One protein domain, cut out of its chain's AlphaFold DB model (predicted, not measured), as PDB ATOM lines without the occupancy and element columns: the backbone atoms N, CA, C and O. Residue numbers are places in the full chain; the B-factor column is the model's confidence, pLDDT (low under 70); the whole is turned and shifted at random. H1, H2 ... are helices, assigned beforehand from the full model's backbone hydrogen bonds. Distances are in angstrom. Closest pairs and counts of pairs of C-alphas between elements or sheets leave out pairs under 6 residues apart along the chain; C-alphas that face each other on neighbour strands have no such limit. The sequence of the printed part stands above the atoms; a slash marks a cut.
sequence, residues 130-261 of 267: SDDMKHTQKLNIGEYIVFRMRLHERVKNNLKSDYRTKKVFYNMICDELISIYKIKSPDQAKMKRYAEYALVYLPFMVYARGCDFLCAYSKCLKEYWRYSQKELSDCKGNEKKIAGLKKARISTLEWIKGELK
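Overview. This is residues 130 to 261 of the 267 residues of an uncharacterized protein of Citrobacter freundii (UniProt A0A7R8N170). Picture a long, kinked helix, H1, with H3 packed across it on one side and H2 folding back along it. H5 and H6 form a helical hairpin away from H3, H5 crossing H2, and the short H4 sits by the last turn of H6. The printed part has 132 residues with six named helices, H1 to H6 in chain order, and no named strand: all helix. It is compact, with a radius of gyration of the C-alphas of 14.9 A and spans of 44 by 34 by 24 A.

Along the chain. Find C-alpha 130 at (48.176, -40.752, -28.587); H1 runs from there to residue 158, 42.1 A, with a kink of 30 degrees near residue 152. Next come H2, residues 166 to 181, 21.4 A; H3, 188 to 199; H4, 210 to 216; and H5, 218 to 234, 24.3 A. H6, residues 239 to 260, 29.9 A, ends at C-alpha 260 (28.464, -56.120, -56.760).

Arrangement. Start at the hub, H1. It touches H3, about perpendicular at 81 degrees; their closest C-alphas, Gly 142 and Ala 195, are 4.2 A apart. H1 and H2 form a hairpin, closest at C-alphas 141 and 181, 7.2 A. H2 touches H5 at 83 degrees, about perpendicular, closest at C-alphas 180 and 227, 7.2 A. H4 and H6 only just touch, with 3 pairs of C-alphas within 8 A, closest at 211 and 259, 5.9 A. H3 is apart from H5 and H6. Every O i to N i+4 pair is within hydrogen-bond range in H2, H3, H4 and H5; H1 has 23 of 25, H6 16 of 18.

Size, cuts and confidence. The farthest C-alphas, 130 and 240, are 45.1 A apart. The printed part has no cut, and no link is long. Look for pLDDT under 70 at residues 130 to 133, 199 to 209, 212 and 235 to 244.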
ATOM      1  N   SER A 130      49.042 -41.864 -28.167       51.88
ATOM      2  CA  SER A 130      48.176 -40.752 -28.587       51.88
ATOM      3  C   SER A 130      48.512 -40.253 -29.994       51.88
ATOM      4  O   SER A 130      47.614 -39.895 -30.762       51.88
ATOM      5  N   ASP A 131      49.794 -40.245 -30.361       59.50
ATOM      6  CA  ASP A 131      50.202 -39.836 -31.698       59.50
ATOM      7  C   ASP A 131      49.869 -40.916 -32.722       59.50
ATOM      8  O   ASP A 131      49.319 -40.588 -33.770       59.50
ATOM      9  N   ASP A 132      50.072 -42.193 -32.409       59.69
ATOM     10  CA  ASP A 132      49.722 -43.302 -33.306       59.69
ATOM     11  C   ASP A 132      48.215 -43.368 -33.580       59.69
ATOM     12  O   ASP A 132      47.792 -43.539 -34.729       59.69
ATOM     13  N   MET A 133      47.386 -43.122 -32.560       65.88
ATOM     14  CA  MET A 133      45.937 -42.981 -32.728       65.88
ATOM     15  C   MET A 133      45.584 -41.803 -33.638       65.88
ATOM     16  O   MET A 133      44.771 -41.956 -34.552       65.88
ATOM     17  N   LYS A 134      46.216 -40.637 -33.444       70.69
ATOM     18  CA  LYS A 134      46.019 -39.481 -34.331       70.69
ATOM     19  C   LYS A 134      46.467 -39.803 -35.754       70.69
ATOM     20  O   LYS A 134      45.757 -39.454 -36.689       70.69
ATOM     21  N   HIS A 135      47.604 -40.465 -35.941       71.06
ATOM     22  CA  HIS A 135      48.124 -40.843 -37.256       71.06
ATOM     23  C   HIS A 135      47.193 -41.808 -37.979       71.06
ATOM     24  O   HIS A 135      46.793 -41.548 -39.113       71.06
ATOM     25  N   THR A 136      46.747 -42.842 -37.277       74.94
ATOM     26  CA  THR A 136      45.763 -43.806 -37.772       74.94
ATOM     27  C   THR A 136      44.446 -43.118 -38.121       74.94
ATOM     28  O   THR A 136      43.857 -43.384 -39.167       74.94
ATOM     29  N   GLN A 137      43.980 -42.182 -37.291       82.25
ATOM     30  CA  GLN A 137      42.772 -41.412 -37.569       82.25
ATOM     31  C   GLN A 137      42.935 -40.542 -38.822       82.25
ATOM     32  O   GLN A 137      42.059 -40.562 -39.683       82.25
ATOM     33  N   LYS A 138      44.058 -39.824 -38.964       82.19
ATOM     34  CA  LYS A 138      44.368 -39.029 -40.165       82.19
ATOM     35  C   LYS A 138      44.396 -39.893 -41.423       82.19
ATOM     36  O   LYS A 138      43.824 -39.487 -42.430       82.19
ATOM     37  N   LEU A 139      45.018 -41.070 -41.344       80.69
ATOM     38  CA  LEU A 139      45.085 -42.024 -42.447       80.69
ATOM     39  C   LEU A 139      43.689 -42.512 -42.844       80.69
ATOM     40  O   LEU A 139      43.318 -42.383 -44.004       80.69
ATOM     41  N   ASN A 140      42.882 -42.966 -41.881       85.94
ATOM     42  CA  ASN A 140      41.510 -43.426 -42.130       85.94
ATOM     43  C   ASN A 140      40.627 -42.332 -42.757       85.94
ATOM     44  O   ASN A 140      39.818 -42.615 -43.637       85.94
ATOM     45  N   ILE A 141      40.764 -41.082 -42.296       89.50
ATOM     46  CA  ILE A 141      40.033 -39.938 -42.860       89.50
ATOM     47  C   ILE A 141      40.482 -39.685 -44.300       89.50
ATOM     48  O   ILE A 141      39.649 -39.519 -45.189       89.50
ATOM     49  N   GLY A 142      41.794 -39.644 -44.531       85.75
ATOM     50  CA  GLY A 142      42.351 -39.419 -45.856       85.75
ATOM     51  C   GLY A 142      41.962 -40.513 -46.846       85.75
ATOM     52  O   GLY A 142      41.537 -40.204 -47.956       85.75
ATOM     53  N   GLU A 143      42.017 -41.776 -46.425       85.38
ATOM     54  CA  GLU A 143      41.598 -42.929 -47.222       85.38
ATOM     55  C   GLU A 143      40.129 -42.812 -47.626       85.38
ATOM     56  O   GLU A 143      39.793 -42.990 -48.797       85.38
ATOM     57  N   TYR A 144      39.260 -42.422 -46.690       90.75
ATOM     58  CA  TYR A 144      37.850 -42.188 -46.982       90.75
ATOM     59  C   TYR A 144      37.637 -41.050 -47.985       90.75
ATOM     60  O   TYR A 144      36.832 -41.195 -48.906       90.75
ATOM     61  N   ILE A 145      38.361 -39.934 -47.849       87.44
ATOM     62  CA  ILE A 145      38.280 -38.814 -48.800       87.44
ATOM     63  C   ILE A 145      38.679 -39.287 -50.203       87.44
ATOM     64  O   ILE A 145      37.923 -39.081 -51.153       87.44
ATOM     65  N   VAL A 146      39.816 -39.979 -50.329       82.81
ATOM     66  CA  VAL A 146      40.305 -40.522 -51.607       82.81
ATOM     67  C   VAL A 146      39.301 -41.510 -52.203       82.81
ATOM     68  O   VAL A 146      38.975 -41.421 -53.389       82.81
ATOM     69  N   PHE A 147      38.755 -42.413 -51.385       87.44
ATOM     70  CA  PHE A 147      37.695 -43.335 -51.788       87.44
ATOM     71  C   PHE A 147      36.475 -42.589 -52.341       87.44
ATOM     72  O   PHE A 147      36.002 -42.918 -53.429       87.44
ATOM     73  N   ARG A 148      35.966 -41.574 -51.630       88.62
ATOM     74  CA  ARG A 148      34.772 -40.824 -52.049       88.62
ATOM     75  C   ARG A 148      34.996 -40.057 -53.340       88.62
ATOM     76  O   ARG A 148      34.101 -40.066 -54.183       88.62
ATOM     77  N   MET A 149      36.169 -39.447 -53.517       83.06
ATOM     78  CA  MET A 149      36.548 -38.777 -54.766       83.06
ATOM     79  C   MET A 149      36.522 -39.754 -55.943       83.06
ATOM     80  O   MET A 149      35.845 -39.502 -56.936       83.06
ATOM     81  N   ARG A 150      37.153 -40.925 -55.806       80.38
ATOM     82  CA  ARG A 150      37.154 -41.950 -56.865       80.38
ATOM     83  C   ARG A 150      35.776 -42.533 -57.138       80.38
ATOM     84  O   ARG A 150      35.419 -42.763 -58.290       80.38
ATOM     85  N   LEU A 151      35.007 -42.796 -56.084       85.19
ATOM     86  CA  LEU A 151      33.648 -43.300 -56.219       85.19
ATOM     87  C   LEU A 151      32.775 -42.286 -56.967       85.19
ATOM     88  O   LEU A 151      32.016 -42.690 -57.840       85.19
ATOM     89  N   HIS A 152      32.911 -40.989 -56.669       84.12
ATOM     90  CA  HIS A 152      32.199 -39.934 -57.388       84.12
ATOM     91  C   HIS A 152      32.540 -39.933 -58.875       84.12
ATOM     92  O   HIS A 152      31.622 -39.992 -59.686       84.12
ATOM     93  N   GLU A 153      33.826 -39.962 -59.227       78.56
ATOM     94  CA  GLU A 153      34.260 -40.000 -60.627       78.56
ATOM     95  C   GLU A 153      33.681 -41.197 -61.391       78.56
ATOM     96  O   GLU A 153      33.202 -41.050 -62.514       78.56
ATOM     97  N   ARG A 154      33.623 -42.374 -60.756       79.38
ATOM     98  CA  ARG A 154      33.061 -43.587 -61.374       79.38
ATOM     99  C   ARG A 154      31.551 -43.509 -61.605       79.38
ATOM    100  O   ARG A 154      31.054 -44.109 -62.554       79.38
ATOM    101  N   VAL A 155      30.813 -42.771 -60.772       81.25
ATOM    102  CA  VAL A 155      29.346 -42.665 -60.879       81.25
ATOM    103  C   VAL A 155      28.859 -41.337 -61.455       81.25
ATOM    104  O   VAL A 155      27.658 -41.199 -61.678       81.25
ATOM    105  N   LYS A 156      29.742 -40.359 -61.720       78.81
ATOM    106  CA  LYS A 156      29.360 -38.974 -62.066       78.81
ATOM    107  C   LYS A 156      28.411 -38.896 -63.259       78.81
ATOM    108  O   LYS A 156      27.440 -38.137 -63.229       78.81
ATOM    109  N   ASN A 157      28.621 -39.748 -64.262       76.94
ATOM    110  CA  ASN A 157      27.792 -39.815 -65.468       76.94
ATOM    111  C   ASN A 157      26.372 -40.343 -65.199       76.94
ATOM    112  O   ASN A 157      25.451 -40.011 -65.942       76.94
ATOM    113  N   ASN A 158      26.173 -41.066 -64.093       75.81
ATOM    114  CA  ASN A 158      24.877 -41.584 -63.646       75.81
ATOM    115  C   ASN A 158      24.134 -40.599 -62.722       75.81
ATOM    116  O   ASN A 158      22.972 -40.818 -62.377       75.81
ATOM    117  N   LEU A 159      24.782 -39.503 -62.309       75.94
ATOM    118  CA  LEU A 159      24.194 -38.481 -61.439       75.94
ATOM    119  C   LEU A 159      23.543 -37.354 -62.253       75.94
ATOM    120  O   LEU A 159      23.959 -37.045 -63.368       75.94
ATOM    121  N   LYS A 160      22.542 -36.685 -61.670       75.44
ATOM    122  CA  LYS A 160      21.947 -35.452 -62.224       75.44
ATOM    123  C   LYS A 160      22.978 -34.309 -62.270       75.44
ATOM    124  O   LYS A 160      23.779 -34.193 -61.346       75.44
ATOM    125  N   SER A 161      22.897 -33.437 -63.280       74.56
ATOM    126  CA  SER A 161      23.834 -32.321 -63.531       74.56
ATOM    127  C   SER A 161      24.127 -31.456 -62.302       74.56
ATOM    128  O   SER A 161      25.291 -31.220 -61.991       74.56
ATOM    129  N   ASP A 162      23.098 -31.060 -61.551       73.81
ATOM    130  CA  ASP A 162      23.242 -30.159 -60.395       73.81
ATOM    131  C   ASP A 162      24.117 -30.763 -59.278       73.81
ATOM    132  O   ASP A 162      24.769 -30.047 -58.515       73.81
ATOM    133  N   TYR A 163      24.184 -32.097 -59.221       71.94
ATOM    134  CA  TYR A 163      24.941 -32.874 -58.233       71.94
ATOM    135  C   TYR A 163      26.343 -33.254 -58.706       71.94
ATOM    136  O   TYR A 163      27.123 -33.781 -57.919       71.94
ATOM    137  N   ARG A 164      26.674 -32.973 -59.971       73.88
ATOM    138  CA  ARG A 164      28.033 -33.127 -60.516       73.88
ATOM    139  C   ARG A 164      28.931 -31.941 -60.167       73.88
ATOM    140  O   ARG A 164      30.122 -31.961 -60.452       73.88
ATOM    141  N   THR A 165      28.379 -30.873 -59.589       78.06
ATOM    142  CA  THR A 165      29.169 -29.680 -59.277       78.06
ATOM    143  C   THR A 165      30.144 -29.954 -58.133       78.06
ATOM    144  O   THR A 165      29.762 -30.479 -57.084       78.06
ATOM    145  N   LYS A 166      31.400 -29.512 -58.296       78.19
ATOM    146  CA  LYS A 166      32.451 -29.634 -57.270       78.19
ATOM    147  C   LYS A 166      31.974 -29.121 -55.908       78.19
ATOM    148  O   LYS A 166      32.152 -29.788 -54.898       78.19
ATOM    149  N   LYS A 167      31.300 -27.965 -55.881       79.56
ATOM    150  CA  LYS A 167      30.774 -27.349 -54.652       79.56
ATOM    151  C   LYS A 167      29.815 -28.272 -53.890       79.56
ATOM    152  O   LYS A 167      29.957 -28.420 -52.680       79.56
ATOM    153  N   VAL A 168      28.848 -28.878 -54.580       79.69
ATOM    154  CA  VAL A 168      27.874 -29.780 -53.945       79.69
ATOM    155  C   VAL A 168      28.571 -31.038 -53.441       79.69
ATOM    156  O   VAL A 168      28.346 -31.441 -52.303       79.69
ATOM    157  N   PHE A 169      29.467 -31.609 -54.244       83.50
ATOM    158  CA  PHE A 169      30.236 -32.783 -53.852       83.50
ATOM    159  C   PHE A 169      31.111 -32.540 -52.608       83.50
ATOM    160  O   PHE A 169      31.091 -33.347 -51.680       83.50
ATOM    161  N   TYR A 170      31.804 -31.398 -52.532       81.56
ATOM    162  CA  TYR A 170      32.581 -31.025 -51.346       81.56
ATOM    163  C   TYR A 170      31.719 -30.919 -50.095       81.56
ATOM    164  O   TYR A 170      32.089 -31.473 -49.064       81.56
ATOM    165  N   ASN A 171      30.559 -30.266 -50.188       83.00
ATOM    166  CA  ASN A 171      29.644 -30.161 -49.053       83.00
ATOM    167  C   ASN A 171      29.190 -31.544 -48.566       83.00
ATOM    168  O   ASN A 171      29.201 -31.798 -47.367       83.00
ATOM    169  N   MET A 172      28.886 -32.466 -49.490       85.75
ATOM    170  CA  MET A 172      28.529 -33.841 -49.129       85.75
ATOM    171  C   MET A 172      29.657 -34.556 -48.380       85.75
ATOM    172  O   MET A 172      29.386 -35.225 -47.385       85.75
ATOM    173  N   ILE A 173      30.913 -34.421 -48.824       88.94
ATOM    174  CA  ILE A 173      32.043 -35.011 -48.094       88.94
ATOM    175  C   ILE A 173      32.204 -34.341 -46.724       88.94
ATOM    176  O   ILE A 173      32.435 -35.041 -45.744       88.94
ATOM    177  N   CYS A 174      32.064 -33.017 -46.614       88.31
ATOM    178  CA  CYS A 174      32.146 -32.328 -45.325       88.31
ATOM    179  C   CYS A 174      31.119 -32.870 -44.321       88.31
ATOM    180  O   CYS A 174      31.492 -33.189 -43.190       88.31
ATOM    181  N   ASP A 175      29.865 -33.038 -44.744       87.81
ATOM    182  CA  ASP A 175      28.793 -33.599 -43.913       87.81
ATOM    183  C   ASP A 175      29.104 -35.043 -43.488       87.81
ATOM    184  O   ASP A 175      28.982 -35.406 -42.312       87.81
ATOM    185  N   GLU A 176      29.589 -35.859 -44.428       91.88
ATOM    186  CA  GLU A 176      30.036 -37.229 -44.170       91.88
ATOM    187  C   GLU A 176      31.183 -37.260 -43.145       91.88
ATOM    188  O   GLU A 176      31.136 -38.032 -42.190       91.88
ATOM    189  N   LEU A 177      32.185 -36.385 -43.269       92.62
ATOM    190  CA  LEU A 177      33.322 -36.305 -42.347       92.62
ATOM    191  C   LEU A 177      32.919 -35.841 -40.939       92.62
ATOM    192  O   LEU A 177      33.427 -36.373 -39.944       92.62
ATOM    193  N   ILE A 178      32.001 -34.878 -40.839       91.25
ATOM    194  CA  ILE A 178      31.430 -34.437 -39.559       91.25
ATOM    195  C   ILE A 178      30.683 -35.601 -38.899       91.25
ATOM    196  O   ILE A 178      30.817 -35.833 -37.697       91.25
ATOM    197  N   SER A 179      29.908 -36.362 -39.669       90.06
ATOM    198  CA  SER A 179      29.062 -37.418 -39.119       90.06
ATOM    199  C   SER A 179      29.824 -38.699 -38.779       90.06
ATOM    200  O   SER A 179      29.656 -39.220 -37.672       90.06
ATOM    201  N   ILE A 180      30.672 -39.184 -39.690       93.25
ATOM    202  CA  ILE A 180      31.413 -40.449 -39.569       93.25
ATOM    203  C   ILE A 180      32.600 -40.273 -38.618       93.25
ATOM    204  O   ILE A 180      32.742 -41.021 -37.655       93.25
ATOM    205  N   TYR A 181      33.420 -39.243 -38.839       91.00
ATOM    206  CA  TYR A 181      34.697 -39.061 -38.134       91.00
ATOM    207  C   TYR A 181      34.662 -37.996 -37.033       91.00
ATOM    208  O   TYR A 181      35.683 -37.755 -36.388       91.00
ATOM    209  N   LYS A 182      33.511 -37.347 -36.809       90.38
ATOM    210  CA  LYS A 182      33.322 -36.298 -35.785       90.38
ATOM    211  C   LYS A 182      34.292 -35.122 -35.931       90.38
ATOM    212  O   LYS A 182      34.643 -34.460 -34.953       90.38
ATOM    213  N   ILE A 183      34.717 -34.832 -37.162       85.81
ATOM    214  CA  ILE A 183      35.605 -33.706 -37.456       85.81
ATOM    215  C   ILE A 183      34.778 -32.426 -37.466       85.81
ATOM    216  O   ILE A 183      33.882 -32.276 -38.288       85.81
ATOM    217  N   LYS A 184      35.099 -31.467 -36.595       82.06
ATOM    218  CA  LYS A 184      34.472 -30.139 -36.635       82.06
ATOM    219  C   LYS A 184      34.962 -29.358 -37.859       82.06
ATOM    220  O   LYS A 184      36.176 -29.234 -38.046       82.06
ATOM    221  N   SER A 185      34.012 -28.848 -38.643       76.31
ATOM    222  CA  SER A 185      34.203 -27.882 -39.738       76.31
ATOM    223  C   SER A 185      35.412 -28.175 -40.641       76.31
ATOM    224  O   SER A 185      36.359 -27.387 -40.661       76.31
ATOM    225  N   PRO A 186      35.451 -29.321 -41.344       79.56
ATOM    226  CA  PRO A 186      36.512 -29.576 -42.310       79.56
ATOM    227  C   PRO A 186      36.442 -28.548 -43.450       79.56
ATOM    228  O   PRO A 186      35.405 -28.394 -44.088       79.56
ATOM    229  N   ASP A 187      37.550 -27.848 -43.698       76.38
ATOM    230  CA  ASP A 187      37.725 -27.015 -44.887       76.38
ATOM    231  C   ASP A 187      38.440 -27.799 -46.003       76.38
ATOM    232  O   ASP A 187      38.999 -28.884 -45.788       76.38
ATOM    233  N   GLN A 188      38.434 -27.243 -47.217       75.00
ATOM    234  CA  GLN A 188      39.067 -27.871 -48.378       75.00
ATOM    235  C   GLN A 188      40.573 -28.100 -48.180       75.00
ATOM    236  O   GLN A 188      41.090 -29.135 -48.597       75.00
ATOM    237  N   ALA A 189      41.279 -27.188 -47.506       73.94
ATOM    238  CA  ALA A 189      42.715 -27.311 -47.260       73.94
ATOM    239  C   ALA A 189      43.038 -28.453 -46.280       73.94
ATOM    240  O   ALA A 189      44.020 -29.179 -46.430       73.94
ATOM    241  N   LYS A 190      42.205 -28.653 -45.261       79.50
ATOM    242  CA  LYS A 190      42.301 -29.735 -44.282       79.50
ATOM    243  C   LYS A 190      41.975 -31.077 -44.923       79.50
ATOM    244  O   LYS A 190      42.702 -32.037 -44.687       79.50
ATOM    245  N   MET A 191      40.941 -31.136 -45.759       80.25
ATOM    246  CA  MET A 191      40.630 -32.330 -46.544       80.25
ATOM    247  C   MET A 191      41.770 -32.694 -47.495       80.25
ATOM    248  O   MET A 191      42.168 -33.855 -47.526       80.25
ATOM    249  N   LYS A 192      42.334 -31.707 -48.205       76.25
ATOM    250  CA  LYS A 192      43.495 -31.895 -49.083       76.25
ATOM    251  C   LYS A 192      44.679 -32.486 -48.317       76.25
ATOM    252  O   LYS A 192      45.169 -33.537 -48.704       76.25
ATOM    253  N   ARG A 193      45.036 -31.914 -47.161       72.56
ATOM    254  CA  ARG A 193      46.110 -32.453 -46.303       72.56
ATOM    255  C   ARG A 193      45.863 -33.893 -45.850       72.56
ATOM    256  O   ARG A 193      46.808 -34.669 -45.766       72.56
ATOM    257  N   TYR A 194      44.623 -34.266 -45.528       80.31
ATOM    258  CA  TYR A 194      44.308 -35.658 -45.191       80.31
ATOM    259  C   TYR A 194      44.404 -36.580 -46.407       80.31
ATOM    260  O   TYR A 194      44.956 -37.667 -46.284       80.31
ATOM    261  N   ALA A 195      43.898 -36.156 -47.565       75.25
ATOM    262  CA  ALA A 195      43.991 -36.930 -48.798       75.25
ATOM    263  C   ALA A 195      45.454 -37.157 -49.204       75.25
ATOM    264  O   ALA A 195      45.840 -38.297 -49.434       75.25
ATOM    265  N   GLU A 196      46.280 -36.108 -49.202       70.88
ATOM    266  CA  GLU A 196      47.731 -36.190 -49.426       70.88
ATOM    267  C   GLU A 196      48.379 -37.159 -48.438       70.88
ATOM    268  O   GLU A 196      49.100 -38.071 -48.841       70.88
ATOM    269  N   TYR A 197      48.050 -37.023 -47.149       71.00
ATOM    270  CA  TYR A 197      48.542 -37.928 -46.118       71.00
ATOM    271  C   TYR A 197      48.145 -39.381 -46.384       71.00
ATOM    272  O   TYR A 197      48.940 -40.265 -46.135       71.00
ATOM    273  N   ALA A 198      46.959 -39.674 -46.911       73.44
ATOM    274  CA  ALA A 198      46.600 -41.049 -47.245       73.44
ATOM    275  C   ALA A 198      47.229 -41.540 -48.551       73.44
ATOM    276  O   ALA A 198      47.583 -42.705 -48.644       73.44
ATOM    277  N   LEU A 199      47.418 -40.678 -49.548       67.94
ATOM    278  CA  LEU A 199      48.028 -41.043 -50.833       67.94
ATOM    279  C   LEU A 199      49.509 -41.381 -50.707       67.94
ATOM    280  O   LEU A 199      50.014 -42.236 -51.431       67.94
ATOM    281  N   VAL A 200      50.192 -40.763 -49.745       62.94
ATOM    282  CA  VAL A 200      51.533 -41.183 -49.343       62.94
ATOM    283  C   VAL A 200      51.504 -42.600 -48.756       62.94
ATOM    284  O   VAL A 200      52.500 -43.297 -48.864       62.94
ATOM    285  N   TYR A 201      50.381 -43.058 -48.188       58.81
ATOM    286  CA  TYR A 201      50.292 -44.299 -47.410       58.81
ATOM    287  C   TYR A 201      49.404 -45.407 -47.985       58.81
ATOM    288  O   TYR A 201      49.311 -46.474 -47.380       58.81
ATOM    289  N   LEU A 202      48.796 -45.202 -49.153       61.91
ATOM    290  CA  LEU A 202      47.899 -46.166 -49.783       61.91
ATOM    291  C   LEU A 202      48.515 -46.774 -51.049       61.91
ATOM    292  O   LEU A 202      48.956 -46.024 -51.925       61.91
ATOM    293  N   PRO A 203      48.467 -48.107 -51.216       51.50
ATOM    294  CA  PRO A 203      48.754 -48.741 -52.494       51.50
ATOM    295  C   PRO A 203      47.654 -48.365 -53.496       51.50
ATOM    296  O   PRO A 203      46.466 -48.638 -53.310       51.50
ATOM    297  N   PHE A 204      48.041 -47.660 -54.553       55.38
ATOM    298  CA  PHE A 204      47.122 -47.088 -55.529       55.38
ATOM    299  C   PHE A 204      46.656 -48.184 -56.505       55.38
ATOM    300  O   PHE A 204      47.360 -48.523 -57.449       55.38
ATOM    301  N   MET A 205      45.450 -48.735 -56.325       49.28
ATOM    302  CA  MET A 205      44.830 -49.604 -57.339       49.28
ATOM    303  C   MET A 205      44.249 -48.730 -58.465       49.28
ATOM    304  O   MET A 205      43.080 -48.337 -58.427       49.28
ATOM    305  N   VAL A 206      45.091 -48.359 -59.436       45.03
ATOM    306  CA  VAL A 206      44.719 -47.532 -60.603       45.03
ATOM    307  C   VAL A 206      43.742 -48.279 -61.532       45.03
ATOM    308  O   VAL A 206      42.788 -47.687 -62.020       45.03
ATOM    309  N   TYR A 207      43.893 -49.600 -61.685       44.03
ATOM    310  CA  TYR A 207      43.241 -50.373 -62.759       44.03
ATOM    311  C   TYR A 207      42.172 -51.368 -62.297       44.03
ATOM    312  O   TYR A 207      41.725 -52.224 -63.057       44.03
ATOM    313  N   ALA A 208      41.745 -51.275 -61.041       54.16
ATOM    314  CA  ALA A 208      40.746 -52.185 -60.509       54.16
ATOM    315  C   ALA A 208      39.393 -51.991 -61.225       54.16
ATOM    316  O   ALA A 208      38.873 -50.862 -61.310       54.16
ATOM    317  N   ARG A 209      38.797 -53.102 -61.699       65.38
ATOM    318  CA  ARG A 209      37.384 -53.141 -62.118       65.38
ATOM    319  C   ARG A 209      36.517 -52.576 -60.989       65.38
ATOM    320  O   ARG A 209      36.947 -52.547 -59.837       65.38
ATOM    321  N   GLY A 210      35.293 -52.134 -61.293       73.75
ATOM    322  CA  GLY A 210      34.397 -51.542 -60.287       73.75
ATOM    323  C   GLY A 210      34.311 -52.376 -59.001       73.75
ATOM    324  O   GLY A 210      34.531 -51.847 -57.914       73.75
ATOM    325  N   CYS A 211      34.136 -53.695 -59.132       74.19
ATOM    326  CA  CYS A 211      34.147 -54.639 -58.009       74.19
ATOM    327  C   CYS A 211      35.476 -54.691 -57.251       74.19
ATOM    328  O   CYS A 211      35.476 -54.585 -56.030       74.19
ATOM    329  N   ASP A 212      36.599 -54.819 -57.957       69.88
ATOM    330  CA  ASP A 212      37.928 -54.908 -57.343       69.88
ATOM    331  C   ASP A 212      38.235 -53.626 -56.537       69.88
ATOM    332  O   ASP A 212      38.757 -53.688 -55.424       69.88
ATOM    333  N   PHE A 213      37.809 -52.460 -57.041       77.44
ATOM    334  CA  PHE A 213      37.890 -51.180 -56.333       77.44
ATOM    335  C   PHE A 213      37.020 -51.175 -55.068       77.44
ATOM    336  O   PHE A 213      37.489 -50.801 -53.994       77.44
ATOM    337  N   LEU A 214      35.760 -51.606 -55.170       81.31
ATOM    338  CA  LEU A 214      34.843 -51.672 -54.026       81.31
ATOM    339  C   LEU A 214      35.333 -52.654 -52.950       81.31
ATOM    340  O   LEU A 214      35.191 -52.370 -51.759       81.31
ATOM    341  N   CYS A 215      35.938 -53.773 -53.354       79.06
ATOM    342  CA  CYS A 215      36.556 -54.747 -52.459       79.06
ATOM    343  C   CYS A 215      37.791 -54.169 -51.757       79.06
ATOM    344  O   CYS A 215      37.884 -54.250 -50.529       79.06
ATOM    345  N   ALA A 216      38.692 -53.521 -52.505       75.38
ATOM    346  CA  ALA A 216      39.882 -52.875 -51.950       75.38
ATOM    347  C   ALA A 216      39.525 -51.795 -50.913       75.38
ATOM    348  O   ALA A 216      40.169 -51.698 -49.874       75.38
ATOM    349  N   TYR A 217      38.439 -51.048 -51.139       82.25
ATOM    350  CA  TYR A 217      37.931 -50.024 -50.218       82.25
ATOM    351  C   TYR A 217      36.754 -50.503 -49.352       82.25
ATOM    352  O   TYR A 217      35.924 -49.697 -48.921       82.25
ATOM    353  N   SER A 218      36.656 -51.804 -49.055       84.31
ATOM    354  CA  SER A 218      35.495 -52.388 -48.359       84.31
ATOM    355  C   SER A 218      35.179 -51.734 -47.005       84.31
ATOM    356  O   SER A 218      34.010 -51.605 -46.635       84.31
ATOM    357  N   LYS A 219      36.200 -51.276 -46.269       88.44
ATOM    358  CA  LYS A 219      36.033 -50.532 -45.011       88.44
ATOM    359  C   LYS A 219      35.347 -49.184 -45.248       88.44
ATOM    360  O   LYS A 219      34.314 -48.914 -44.640       88.44
ATOM    361  N   CYS A 220      35.868 -48.372 -46.167       90.38
ATOM    362  CA  CYS A 220      35.278 -47.080 -46.525       90.38
ATOM    363  C   CYS A 220      33.877 -47.235 -47.127       90.38
ATOM    364  O   CYS A 220      32.983 -46.441 -46.834       90.38
ATOM    365  N   LEU A 221      33.660 -48.292 -47.915       90.62
ATOM    366  CA  LEU A 221      32.360 -48.623 -48.482       90.62
ATOM    367  C   LEU A 221      31.318 -48.894 -47.391       90.62
ATOM    368  O   LEU A 221      30.215 -48.359 -47.466       90.62
ATOM    369  N   LYS A 222      31.665 -49.681 -46.363       91.19
ATOM    370  CA  LYS A 222      30.779 -49.951 -45.216       91.19
ATOM    371  C   LYS A 222      30.396 -48.665 -44.481       91.19
ATOM    372  O   LYS A 222      29.221 -48.495 -44.152       91.19
ATOM    373  N   GLU A 223      31.351 -47.761 -44.259       93.50
ATOM    374  CA  GLU A 223      31.090 -46.458 -43.630       93.50
ATOM    375  C   GLU A 223      30.144 -45.598 -44.476       93.50
ATOM    376  O   GLU A 223      29.101 -45.150 -43.994       93.50
ATOM    377  N   TYR A 224      30.447 -45.445 -45.769       93.88
ATOM    378  CA  TYR A 224      29.609 -44.684 -46.697       93.88
ATOM    379  C   TYR A 224      28.187 -45.252 -46.797       93.88
ATOM    380  O   TYR A 224      27.207 -44.501 -46.818       93.88
ATOM    381  N   TRP A 225      28.067 -46.580 -46.841       91.88
ATOM    382  CA  TRP A 225      26.792 -47.277 -46.931       91.88
ATOM    383  C   TRP A 225      25.924 -47.033 -45.696       91.88
ATOM    384  O   TRP A 225      24.775 -46.612 -45.829       91.88
ATOM    385  N   ARG A 226      26.481 -47.242 -44.493       91.75
ATOM    386  CA  ARG A 226      25.783 -47.012 -43.216       91.75
ATOM    387  C   ARG A 226      25.331 -45.566 -43.078       91.75
ATOM    388  O   ARG A 226      24.169 -45.316 -42.759       91.75
ATOM    389  N   TYR A 227      26.233 -44.625 -43.354       91.88
ATOM    390  CA  TYR A 227      25.921 -43.202 -43.314       91.88
ATOM    391  C   TYR A 227      24.788 -42.859 -44.294       91.88
ATOM    392  O   TYR A 227      23.805 -42.228 -43.906       91.88
ATOM    393  N   SER A 228      24.877 -43.330 -45.543       90.19
ATOM    394  CA  SER A 228      23.873 -43.034 -46.566       90.19
ATOM    395  C   SER A 228      22.512 -43.632 -46.219       90.19
ATOM    396  O   SER A 228      21.506 -42.950 -46.366       90.19
ATOM    397  N   GLN A 229      22.448 -44.865 -45.707       87.88
ATOM    398  CA  GLN A 229      21.183 -45.459 -45.258       87.88
ATOM    399  C   GLN A 229      20.527 -44.648 -44.136       87.88
ATOM    400  O   GLN A 229      19.324 -44.398 -44.203       87.88
ATOM    401  N   LYS A 230      21.317 -44.200 -43.153       87.06
ATOM    402  CA  LYS A 230      20.831 -43.365 -42.051       87.06
ATOM    403  C   LYS A 230      20.308 -42.011 -42.541       87.06
ATOM    404  O   LYS A 230      19.210 -41.605 -42.180       87.06
ATOM    405  N   GLU A 231      21.050 -41.320 -43.403       85.00
ATOM    406  CA  GLU A 231      20.585 -40.037 -43.948       85.00
ATOM    407  C   GLU A 231      19.281 -40.207 -44.747       85.00
ATOM    408  O   GLU A 231      18.357 -39.399 -44.631       85.00
ATOM    409  N   LEU A 232      19.169 -41.292 -45.522       85.12
ATOM    410  CA  LEU A 232      17.966 -41.604 -46.294       85.12
ATOM    411  C   LEU A 232      16.747 -41.913 -45.404       85.12
ATOM    412  O   LEU A 232      15.630 -41.590 -45.824       85.12
ATOM    413  N   SER A 233      16.940 -42.508 -44.217       81.12
ATOM    414  CA  SER A 233      15.864 -42.798 -43.253       81.12
ATOM    415  C   SER A 233      15.428 -41.578 -42.441       81.12
ATOM    416  O   SER A 233      14.239 -41.425 -42.165       81.12
ATOM    417  N   ASP A 234      16.372 -40.705 -42.085       73.75
ATOM    418  CA  ASP A 234      16.130 -39.542 -41.219       73.75
ATOM    419  C   ASP A 234      15.446 -38.379 -41.973       73.75
ATOM    420  O   ASP A 234      14.858 -37.479 -41.369       73.75
ATOM    421  N   CYS A 235      15.452 -38.406 -43.310       64.69
ATOM    422  CA  CYS A 235      14.784 -37.418 -44.158       64.69
ATOM    423  C   CYS A 235      13.244 -37.533 -44.111       64.69
ATOM    424  O   CYS A 235      12.632 -38.105 -45.017       64.69
ATOM    425  N   LYS A 236      12.612 -36.927 -43.094       56.66
ATOM    426  CA  LYS A 236      11.147 -36.737 -42.971       56.66
ATOM    427  C   LYS A 236      10.661 -35.298 -43.264       56.66
ATOM    428  O   LYS A 236       9.628 -34.887 -42.747       56.66
ATOM    429  N   GLY A 237      11.379 -34.512 -44.077       51.50
ATOM    430  CA  GLY A 237      11.048 -33.100 -44.347       51.50
ATOM    431  C   GLY A 237      11.147 -32.672 -45.819       51.50
ATOM    432  O   GLY A 237      11.957 -33.204 -46.569       51.50
ATOM    433  N   ASN A 238      10.291 -31.708 -46.185       50.28
ATOM    434  CA  ASN A 238      10.095 -30.983 -47.456       50.28
ATOM    435  C   ASN A 238      10.867 -31.474 -48.709       50.28
ATOM    436  O   ASN A 238      12.036 -31.149 -48.939       50.28
ATOM    437  N   GLU A 239      10.147 -32.182 -49.585       52.06
ATOM    438  CA  GLU A 239      10.662 -32.922 -50.744       52.06
ATOM    439  C   GLU A 239      11.504 -32.089 -51.727       52.06
ATOM    440  O   GLU A 239      12.466 -32.603 -52.290       52.06
ATOM    441  N   LYS A 240      11.223 -30.795 -51.930       54.56
ATOM    442  CA  LYS A 240      11.822 -30.031 -53.046       54.56
ATOM    443  C   LYS A 240      13.318 -29.696 -52.910       54.56
ATOM    444  O   LYS A 240      13.992 -29.640 -53.934       54.56
ATOM    445  N   LYS A 241      13.863 -29.488 -51.700       48.59
ATOM    446  CA  LYS A 241      15.308 -29.192 -51.488       48.59
ATOM    447  C   LYS A 241      16.142 -30.437 -51.169       48.59
ATOM    448  O   LYS A 241      17.326 -30.479 -51.482       48.59
ATOM    449  N   ILE A 242      15.515 -31.448 -50.575       57.12
ATOM    450  CA  ILE A 242      16.161 -32.686 -50.122       57.12
ATOM    451  C   ILE A 242      16.177 -33.751 -51.233       57.12
ATOM    452  O   ILE A 242      17.056 -34.614 -51.249       57.12
ATOM    453  N   ALA A 243      15.267 -33.669 -52.214       62.22
ATOM    454  CA  ALA A 243      15.074 -34.717 -53.218       62.22
ATOM    455  C   ALA A 243      16.329 -35.090 -53.998       62.22
ATOM    456  O   ALA A 243      16.519 -36.268 -54.290       62.22
ATOM    457  N   GLY A 244      17.175 -34.137 -54.387       66.81
ATOM    458  CA  GLY A 244      18.250 -34.488 -55.304       66.81
ATOM    459  C   GLY A 244      19.569 -34.899 -54.643       66.81
ATOM    460  O   GLY A 244      20.243 -35.743 -55.224       66.81
ATOM    461  N   LEU A 245      19.889 -34.453 -53.416       75.75
ATOM    462  CA  LEU A 245      20.969 -35.070 -52.621       75.75
ATOM    463  C   LEU A 245      20.594 -36.514 -52.280       75.75
ATOM    464  O   LEU A 245      21.372 -37.443 -52.508       75.75
ATOM    465  N   LYS A 246      19.336 -36.710 -51.858       76.81
ATOM    466  CA  LYS A 246      18.729 -38.028 -51.656       76.81
ATOM    467  C   LYS A 246      18.836 -38.879 -52.923       76.81
ATOM    468  O   LYS A 246      19.289 -40.018 -52.863       76.81
ATOM    469  N   LYS A 247      18.492 -38.310 -54.085       78.12
ATOM    470  CA  LYS A 247      18.597 -38.992 -55.383       78.12
ATOM    471  C   LYS A 247      20.041 -39.343 -55.735       78.12
ATOM    472  O   LYS A 247      20.275 -40.461 -56.166       78.12
ATOM    473  N   ALA A 248      21.001 -38.446 -55.517       83.06
ATOM    474  CA  ALA A 248      22.412 -38.723 -55.780       83.06
ATOM    475  C   ALA A 248      22.929 -39.891 -54.928       83.06
ATOM    476  O   ALA A 248      23.624 -40.771 -55.440       83.06
ATOM    477  N   ARG A 249      22.534 -39.957 -53.649       87.19
ATOM    478  CA  ARG A 249      22.840 -41.101 -52.778       87.19
ATOM    479  C   ARG A 249      22.169 -42.382 -53.249       87.19
ATOM    480  O   ARG A 249      22.848 -43.395 -53.346       87.19
ATOM    481  N   ILE A 250      20.879 -42.337 -53.587       86.38
ATOM    482  CA  ILE A 250      20.152 -43.496 -54.126       86.38
ATOM    483  C   ILE A 250      20.850 -44.021 -55.385       86.38
ATOM    484  O   ILE A 250      21.217 -45.188 -55.414       86.38
ATOM    485  N   SER A 251      21.135 -43.156 -56.359       86.25
ATOM    486  CA  SER A 251      21.814 -43.541 -57.600       86.25
ATOM    487  C   SER A 251      23.222 -44.089 -57.354       86.25
ATOM    488  O   SER A 251      23.630 -45.044 -58.010       86.25
ATOM    489  N   THR A 252      23.959 -43.549 -56.376       89.25
ATOM    490  CA  THR A 252      25.274 -44.093 -55.991       89.25
ATOM    491  C   THR A 252      25.134 -45.497 -55.393       89.25
ATOM    492  O   THR A 252      25.870 -46.405 -55.773       89.25
ATOM    493  N   LEU A 253      24.177 -45.705 -54.482       90.56
ATOM    494  CA  LEU A 253      23.917 -47.013 -53.870       90.56
ATOM    495  C   LEU A 253      23.401 -48.040 -54.888       90.56
ATOM    496  O   LEU A 253      23.768 -49.209 -54.808       90.56
ATOM    497  N   GLU A 254      22.564 -47.627 -55.838       89.25
ATOM    498  CA  GLU A 254      22.093 -48.469 -56.943       89.25
ATOM    499  C   GLU A 254      23.243 -48.905 -57.846       89.25
ATOM    500  O   GLU A 254      23.343 -50.093 -58.148       89.25
ATOM    501  N   TRP A 255      24.146 -47.987 -58.203       89.94
ATOM    502  CA  TRP A 255      25.344 -48.324 -58.969       89.94
ATOM    503  C   TRP A 255      26.223 -49.337 -58.225       89.94
ATOM    504  O   TRP A 255      26.550 -50.377 -58.785       89.94
ATOM    505  N   ILE A 256      26.512 -49.106 -56.934       89.06
ATOM    506  CA  ILE A 256      27.283 -50.046 -56.098       89.06
ATOM    507  C   ILE A 256      26.626 -51.436 -56.090       89.06
ATOM    508  O   ILE A 256      27.310 -52.445 -56.245       89.06
ATOM    509  N   LYS A 257      25.297 -51.506 -55.921       88.00
ATOM    510  CA  LYS A 257      24.558 -52.779 -55.980       88.00
ATOM    511  C   LYS A 257      24.665 -53.442 -57.347       88.00
ATOM    512  O   LYS A 257      24.714 -54.664 -57.396       88.00
ATOM    513  N   GLY A 258      24.623 -52.661 -58.424       86.62
ATOM    514  CA  GLY A 258      24.776 -53.147 -59.792       86.62
ATOM    515  C   GLY A 258      26.135 -53.804 -60.000       86.62
ATOM    516  O   GLY A 258      26.183 -54.958 -60.410       86.62
ATOM    517  N   GLU A 259      27.212 -53.112 -59.621       84.25
ATOM    518  CA  GLU A 259      28.580 -53.634 -59.713       84.25
ATOM    519  C   GLU A 259      28.736 -54.938 -58.918       84.25
ATOM    520  O   GLU A 259      29.129 -55.960 -59.477       84.25
ATOM    521  N   LEU A 260      28.328 -54.951 -57.643       79.38
ATOM    522  CA  LEU A 260      28.464 -56.120 -56.760       79.38
ATOM    523  C   LEU A 260      27.589 -57.326 -57.153       79.38
ATOM    524  O   LEU A 260      27.770 -58.410 -56.602       79.38
ATOM    525  N   LYS A 261      26.626 -57.161 -58.069       76.62
ATOM    526  CA  LYS A 261      25.730 -58.238 -58.521       76.62
ATOM    527  C   LYS A 261      26.291 -59.074 -59.676       76.62
ATOM    528  O   LYS A 261      25.621 -60.014 -60.091       76.62
TER     529      LYS A 261